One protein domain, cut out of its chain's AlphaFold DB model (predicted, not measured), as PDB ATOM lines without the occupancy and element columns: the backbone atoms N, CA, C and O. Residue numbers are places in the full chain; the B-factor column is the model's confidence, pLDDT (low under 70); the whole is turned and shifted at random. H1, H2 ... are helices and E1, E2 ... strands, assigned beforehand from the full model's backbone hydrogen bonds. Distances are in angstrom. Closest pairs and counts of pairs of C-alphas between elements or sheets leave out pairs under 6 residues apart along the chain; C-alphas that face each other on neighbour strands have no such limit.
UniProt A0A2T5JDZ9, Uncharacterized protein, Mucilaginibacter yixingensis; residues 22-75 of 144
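Overview. This is residues 22 to 75 of the 144 residues of an uncharacterized protein of Mucilaginibacter yixingensis (UniProt A0A2T5JDZ9). A small three-stranded sheet, E1 E2 E3, has one long helix, H1, passing slantwise over its edge strand E1; residues 66 to 75, of which 66 to 74 belong to H1, stick out free beyond this body. The printed part has 54 residues, with three named strands and then one named helix along the chain, E1 E2 E3 H1. The sheet has the order E1, E2, E3 and is antiparallel throughout, and the class is mixed, helices and strands. The whole is loose, with a radius of gyration of the C-alphas of 12.8 A, and elongated, spanning 42 by 23 by 16 A.

Along the chain. Find C-alpha 22 at (103.560, 134.500, 135.194), where E1 begins; it runs to residue 26. E2 covers residues 31 to 36, 14.8 A long, and E3 residues 39 to 44, 16.2 A. Look next at C-alpha 52, at (115.347, 135.675, 142.018): from there H1 runs 31.7 A to C-alpha 74 at (123.580, 139.920, 111.742).

Arrangement. The strands form a meander, each the antiparallel neighbour of the one before. In the hairpin E1 and E2, at 163 degrees, look for N 33 and O 24, 2.8 A apart. In the hairpin E2 and E3, at 145 degrees, N 32 and O 43 are 2.8 A apart, also within hydrogen-bond range. H1 is on the sheet, over E1, at a height over the sheet of 8.3 A from a local plane fitted to just 6 C-alphas. On the local plane it stands at 36 degrees to E1, slantwise to the strands. The closest C-alphas of E1 and H1 are those of Tyr 25 and Phe 61, 6.3 A apart. In H1, 18 of 19 O i to N i+4 pairs are within hydrogen-bond range.

Size, cuts and confidence. The two C-alphas farthest apart, those of Lys 37 and Tyr 74, are separated by 42.4 A. Without the free stretch, the body spans 29 by 21 by 16 A. The printed part has no cut; the links E1 to E2 and E2 to E3 are tight, and E3 to H1, with 7 residues, is short. No printed residue has a pLDDT under 70.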
ATOM      1  N   LEU A  22     102.996 133.852 136.374       96.06
ATOM      2  CA  LEU A  22     103.560 134.500 135.194       96.06
ATOM      3  C   LEU A  22     103.590 133.522 134.010       96.06
ATOM      4  O   LEU A  22     103.835 132.328 134.185       96.06
ATOM      5  N   MET A  23     103.293 134.020 132.810       94.88
ATOM      6  CA  MET A  23     103.238 133.201 131.593       94.88
ATOM      7  C   MET A  23     104.160 133.717 130.491       94.88
ATOM      8  O   MET A  23     104.841 132.922 129.857       94.88
ATOM      9  N   TYR A  24     104.143 135.024 130.228       94.38
ATOM     10  CA  TYR A  24     104.915 135.643 129.150       94.38
ATOM     11  C   TYR A  24     105.270 137.080 129.513       94.38
ATOM     12  O   TYR A  24     104.398 137.810 129.988       94.38
ATOM     13  N   TYR A  25     106.509 137.487 129.245       95.94
ATOM     14  CA  TYR A  25     106.964 138.864 129.408       95.94
ATOM     15  C   TYR A  25     107.118 139.563 128.056       95.94
ATOM     16  O   TYR A  25     107.777 139.048 127.154       95.94
ATOM     17  N   ASN A  26     106.536 140.757 127.920       91.75
ATOM     18  CA  ASN A  26     106.730 141.618 126.758       91.75
ATOM     19  C   ASN A  26     107.725 142.739 127.088       91.75
ATOM     20  O   ASN A  26     107.398 143.654 127.843       91.75
ATOM     21  N   MET A  27     108.910 142.698 126.476       88.69
ATOM     22  CA  MET A  27     109.963 143.693 126.716       88.69
ATOM     23  C   MET A  27     109.650 145.084 126.157       88.69
ATOM     24  O   MET A  27     110.156 146.069 126.677       88.69
ATOM     25  N   ASN A  28     108.816 145.184 125.119       86.75
ATOM     26  CA  ASN A  28     108.500 146.473 124.495       86.75
ATOM     27  C   ASN A  28     107.522 147.292 125.343       86.75
ATOM     28  O   ASN A  28     107.481 148.512 125.239       86.75
ATOM     29  N   THR A  29     106.712 146.620 126.164       92.25
ATOM     30  CA  THR A  29     105.693 147.265 127.002       92.25
ATOM     31  C   THR A  29     105.965 147.132 128.498       92.25
ATOM     32  O   THR A  29     105.288 147.788 129.288       92.25
ATOM     33  N   ASN A  30     106.942 146.313 128.902       92.56
ATOM     34  CA  ASN A  30     107.216 145.944 130.296       92.56
ATOM     35  C   ASN A  30     105.986 145.356 131.011       92.56
ATOM     36  O   ASN A  30     105.706 145.642 132.181       92.56
ATOM     37  N   LEU A  31     105.228 144.534 130.279       95.31
ATOM     38  CA  LEU A  31     103.994 143.910 130.743       95.31
ATOM     39  C   LEU A  31     104.114 142.388 130.765       95.31
ATOM     40  O   LEU A  31     104.577 141.759 129.811       95.31
ATOM     41  N   TRP A  32     103.605 141.796 131.838       96.06
ATOM     42  CA  TRP A  32     103.432 140.362 131.989       96.06
ATOM     43  C   TRP A  32     102.038 139.947 131.576       96.06
ATOM     44  O   TRP A  32     101.055 140.507 132.053       96.06
ATOM     45  N   ARG A  33     101.937 138.884 130.784       95.56
ATOM     46  CA  ARG A  33     100.730 138.064 130.758       95.56
ATOM     47  C   ARG A  33     100.791 137.112 131.944       95.56
ATOM     48  O   ARG A  33     101.755 136.353 132.079       95.56
ATOM     49  N   ALA A  34      99.764 137.142 132.779       95.69
ATOM     50  CA  ALA A  34      99.707 136.344 133.993       95.69
ATOM     51  C   ALA A  34      98.326 135.722 134.184       95.69
ATOM     52  O   ALA A  34      97.308 136.258 133.738       95.69
ATOM     53  N   LYS A  35      98.297 134.581 134.864       94.44
ATOM     54  CA  LYS A  35      97.076 133.927 135.316       94.44
ATOM     55  C   LYS A  35      96.902 134.184 136.806       94.44
ATOM     56  O   LYS A  35      97.785 133.867 137.599       94.44
ATOM     57  N   PHE A  36      95.740 134.703 137.172       92.94
ATOM     58  CA  PHE A  36      95.313 134.853 138.556       92.94
ATOM     59  C   PHE A  36      93.975 134.142 138.726       92.94
ATOM     60  O   PHE A  36      93.014 134.403 137.992       92.94
ATOM     61  N   LYS A  37      93.926 133.190 139.661       87.88
ATOM     62  CA  LYS A  37      92.798 132.259 139.806       87.88
ATOM     63  C   LYS A  37      92.510 131.565 138.459       87.88
ATOM     64  O   LYS A  37      93.391 130.921 137.890       87.88
ATOM     65  N   ALA A  38      91.301 131.715 137.917       88.06
ATOM     66  CA  ALA A  38      90.886 131.137 136.637       88.06
ATOM     67  C   ALA A  38      90.992 132.103 135.441       88.06
ATOM     68  O   ALA A  38      90.655 131.719 134.323       88.06
ATOM     69  N   LYS A  39      91.452 133.342 135.647       90.12
ATOM     70  CA  LYS A  39      91.448 134.389 134.617       90.12
ATOM     71  C   LYS A  39      92.871 134.746 134.186       90.12
ATOM     72  O   LYS A  39      93.810 134.671 134.977       90.12
ATOM     73  N   ILE A  40      93.024 135.116 132.918       92.06
ATOM     74  CA  ILE A  40      94.291 135.575 132.342       92.06
ATOM     75  C   ILE A  40      94.185 137.079 132.120       92.06
ATOM     76  O   ILE A  40      93.207 137.548 131.545       92.06
ATOM     77  N   GLY A  41      95.196 137.814 132.566       92.00
ATOM     78  CA  GLY A  41      95.263 139.262 132.451       92.00
ATOM     79  C   GLY A  41      96.679 139.749 132.189       92.00
ATOM     80  O   GLY A  41      97.585 138.965 131.885       92.00
ATOM     81  N   ILE A  42      96.839 141.065 132.295       93.06
ATOM     82  CA  ILE A  42      98.107 141.756 132.115       93.06
ATOM     83  C   ILE A  42      98.482 142.460 133.419       93.06
ATOM     84  O   ILE A  42      97.630 143.089 134.041       93.06
ATOM     85  N   ILE A  43      99.747 142.355 133.817       93.38
ATOM     86  CA  ILE A  43     100.298 142.962 135.032       93.38
ATOM     87  C   ILE A  43     101.545 143.764 134.646       93.38
ATOM     88  O   ILE A  43     102.337 143.317 133.817       93.38
ATOM     89  N   LYS A  44     101.725 144.959 135.217       93.56
ATOM     90  CA  LYS A  44     102.962 145.738 135.043       93.56
ATOM     91  C   LYS A  44     104.111 145.060 135.785       93.56
ATOM     92  O   LYS A  44     103.912 144.610 136.907       93.56
ATOM     93  N   ASP A  45     105.310 145.043 135.206       94.94
ATOM     94  CA  ASP A  45     106.497 144.467 135.863       94.94
ATOM     95  C   ASP A  45     106.767 145.071 137.251       94.94
ATOM     96  O   ASP A  45     107.118 144.359 138.181       94.94
ATOM     97  N   THR A  46     106.499 146.368 137.412       93.31
ATOM     98  CA  THR A  46     106.656 147.112 138.672       93.31
ATOM     99  C   THR A  46     105.674 146.704 139.773       93.31
ATOM    100  O   THR A  46     105.822 147.151 140.901       93.31
ATOM    101  N   ALA A  47     104.635 145.926 139.454       92.19
ATOM    102  CA  ALA A  47     103.668 145.435 140.437       92.19
ATOM    103  C   ALA A  47     104.088 144.094 141.065       92.19
ATOM    104  O   ALA A  47     103.377 143.572 141.919       92.19
ATOM    105  N   LEU A  48     105.202 143.508 140.616       93.25
ATOM    106  CA  LEU A  48     105.722 142.247 141.131       93.25
ATOM    107  C   LEU A  48     106.836 142.504 142.142       93.25
ATOM    108  O   LEU A  48     107.644 143.411 141.971       93.25
ATOM    109  N   ASN A  49     106.929 141.640 143.150       93.19
ATOM    110  CA  ASN A  49     108.149 141.513 143.934       93.19
ATOM    111  C   ASN A  49     109.203 140.769 143.094       93.19
ATOM    112  O   ASN A  49     108.987 139.612 142.717       93.19
ATOM    113  N   HIS A  50     110.328 141.418 142.787       93.62
ATOM    114  CA  HIS A  50     111.406 140.856 141.967       93.62
ATOM    115  C   HIS A  50     112.294 139.908 142.770       93.62
ATOM    116  O   HIS A  50     113.465 140.175 143.019       93.62
ATOM    117  N   THR A  51     111.724 138.770 143.158       94.38
ATOM    118  CA  THR A  51     112.513 137.649 143.669       94.38
ATOM    119  C   THR A  51     113.408 137.085 142.568       94.38
ATOM    120  O   THR A  51     113.111 137.232 141.376       94.38
ATOM    121  N   ASP A  52     114.452 136.355 142.957       95.75
ATOM    122  CA  ASP A  52     115.347 135.675 142.018       95.75
ATOM    123  C   ASP A  52     114.572 134.841 140.993       95.75
ATOM    124  O   ASP A  52     114.828 134.928 139.797       95.75
ATOM    125  N   ALA A  53     113.548 134.098 141.424       93.00
ATOM    126  CA  ALA A  53     112.723 133.287 140.530       93.00
ATOM    127  C   ALA A  53     112.011 134.118 139.446       93.00
ATOM    128  O   ALA A  53     111.952 133.702 138.286       93.00
ATOM    129  N   VAL A  54     111.487 135.298 139.797       94.00
ATOM    130  CA  VAL A  54     110.853 136.209 138.831       94.00
ATOM    131  C   VAL A  54     111.898 136.773 137.871       94.00
ATOM    132  O   VAL A  54     111.654 136.803 136.663       94.00
ATOM    133  N   ILE A  55     113.067 137.164 138.384       95.50
ATOM    134  CA  ILE A  55     114.182 137.680 137.578       95.50
ATOM    135  C   ILE A  55     114.669 136.614 136.588       95.50
ATOM    136  O   ILE A  55     114.735 136.882 135.389       95.50
ATOM    137  N   PHE A  56     114.939 135.389 137.044       94.94
ATOM    138  CA  PHE A  56     115.361 134.282 136.183       94.94
ATOM    139  C   PHE A  56     114.318 133.965 135.111       94.94
ATOM    140  O   PHE A  56     114.664 133.810 133.939       94.94
ATOM    141  N   PHE A  57     113.037 133.926 135.483       94.62
ATOM    142  CA  PHE A  57     111.970 133.679 134.518       94.62
ATOM    143  C   PHE A  57     111.864 134.801 133.479       94.62
ATOM    144  O   PHE A  57     111.688 134.528 132.294       94.62
ATOM    145  N   LYS A  58     112.029 136.063 133.890       95.25
ATOM    146  CA  LYS A  58     112.092 137.220 132.982       95.25
ATOM    147  C   LYS A  58     113.274 137.110 132.019       95.25
ATOM    148  O   LYS A  58     113.105 137.340 130.820       95.25
ATOM    149  N   ASN A  59     114.441 136.718 132.530       95.25
ATOM    150  CA  ASN A  59     115.675 136.600 131.757       95.25
ATOM    151  C   ASN A  59     115.576 135.565 130.627       95.25
ATOM    152  O   ASN A  59     116.154 135.796 129.570       95.25
ATOM    153  N   ASP A  60     114.792 134.493 130.780       93.94
ATOM    154  CA  ASP A  60     114.536 133.533 129.691       93.94
ATOM    155  C   ASP A  60     113.856 134.200 128.476       93.94
ATOM    156  O   ASP A  60     114.267 133.998 127.330       93.94
ATOM    157  N   PHE A  61     112.862 135.064 128.709       93.94
ATOM    158  CA  PHE A  61     112.224 135.823 127.626       93.94
ATOM    159  C   PHE A  61     113.169 136.866 127.032       93.94
ATOM    160  O   PHE A  61     113.204 137.022 125.809       93.94
ATOM    161  N   ILE A  62     113.941 137.553 127.881       94.00
ATOM    162  CA  ILE A  62     114.926 138.547 127.439       94.00
ATOM    163  C   ILE A  62     115.959 137.895 126.518       94.00
ATOM    164  O   ILE A  62     116.176 138.374 125.406       94.00
ATOM    165  N   ALA A  63     116.534 136.766 126.932       94.31
ATOM    166  CA  ALA A  63     117.542 136.041 126.168       94.31
ATOM    167  C   ALA A  63     117.000 135.556 124.812       94.31
ATOM    168  O   ALA A  63     117.638 135.753 123.775       94.31
ATOM    169  N   LYS A  64     115.781 134.998 124.787       93.69
ATOM    170  CA  LYS A  64     115.127 134.555 123.542       93.69
ATOM    171  C   LYS A  64     114.888 135.702 122.567       93.69
ATOM    172  O   LYS A  64     115.144 135.547 121.374       93.69
ATOM    173  N   GLN A  65     114.410 136.844 123.055       92.94
ATOM    174  CA  GLN A  65     114.192 138.023 122.215       92.94
ATOM    175  C   GLN A  65     115.514 138.613 121.719       92.94
ATOM    176  O   GLN A  65     115.635 138.935 120.540       92.94
ATOM    177  N   TYR A  66     116.531 138.681 122.579       94.69
ATOM    178  CA  TYR A  66     117.860 139.143 122.192       94.69
ATOM    179  C   TYR A  66     118.450 138.301 121.049       94.69
ATOM    180  O   TYR A  66     118.912 138.859 120.054       94.69
ATOM    181  N   LEU A  67     118.336 136.969 121.116       96.94
ATOM    182  CA  LEU A  67     118.750 136.077 120.027       96.94
ATOM    183  C   LEU A  67     117.991 136.346 118.715       96.94
ATOM    184  O   LEU A  67     118.587 136.307 117.637       96.94
ATOM    185  N   VAL A  68     116.683 136.614 118.781       96.31
ATOM    186  CA  VAL A  68     115.877 136.959 117.595       96.31
ATOM    187  C   VAL A  68     116.385 138.251 116.952       96.31
ATOM    188  O   VAL A  68     116.603 138.282 115.738       96.31
ATOM    189  N   GLU A  69     116.641 139.287 117.750       96.12
ATOM    190  CA  GLU A  69     117.149 140.569 117.251       96.12
ATOM    191  C   GLU A  69     118.565 140.446 116.671       96.12
ATOM    192  O   GLU A  69     118.849 141.004 115.607       96.12
ATOM    193  N   LEU A  70     119.442 139.654 117.294       98.06
ATOM    194  CA  LEU A  70     120.773 139.366 116.751       98.06
ATOM    195  C   LEU A  70     120.699 138.653 115.398       98.06
ATOM    196  O   LEU A  70     121.379 139.063 114.457       98.06
ATOM    197  N   LYS A  71     119.842 137.633 115.261       98.31
ATOM    198  CA  LYS A  71     119.641 136.917 113.988       98.31
ATOM    199  C   LYS A  71     119.078 137.819 112.897       98.31
ATOM    200  O   LYS A  71     119.491 137.717 111.744       98.31
ATOM    201  N   LYS A  72     118.163 138.719 113.254       98.12
ATOM    202  CA  LYS A  72     117.608 139.716 112.333       98.12
ATOM    203  C   LYS A  72     118.672 140.713 111.870       98.12
ATOM    204  O   LYS A  72     118.692 141.078 110.699       98.12
ATOM    205  N   LYS A  73     119.552 141.148 112.776       98.19
ATOM    206  CA  LYS A  73     120.565 142.178 112.508       98.19
ATOM    207  C   LYS A  73     121.811 141.648 111.797       98.19
ATOM    208  O   LYS A  73     122.347 142.330 110.930       98.19
ATOM    209  N   TYR A  74     122.290 140.466 112.178       97.81
ATOM    210  CA  TYR A  74     123.580 139.920 111.742       97.81
ATOM    211  C   TYR A  74     123.457 138.628 110.922       97.81
ATOM    212  O   TYR A  74     124.464 138.096 110.458       97.81
ATOM    213  N   GLY A  75     122.235 138.142 110.699       98.00
ATOM    214  CA  GLY A  75     121.963 136.886 110.009       98.00
ATOM    215  C   GLY A  75     121.955 135.674 110.950       98.00
ATOM    216  O   GLY A  75     122.382 135.765 112.103       98.00
TER     217      GLY A  75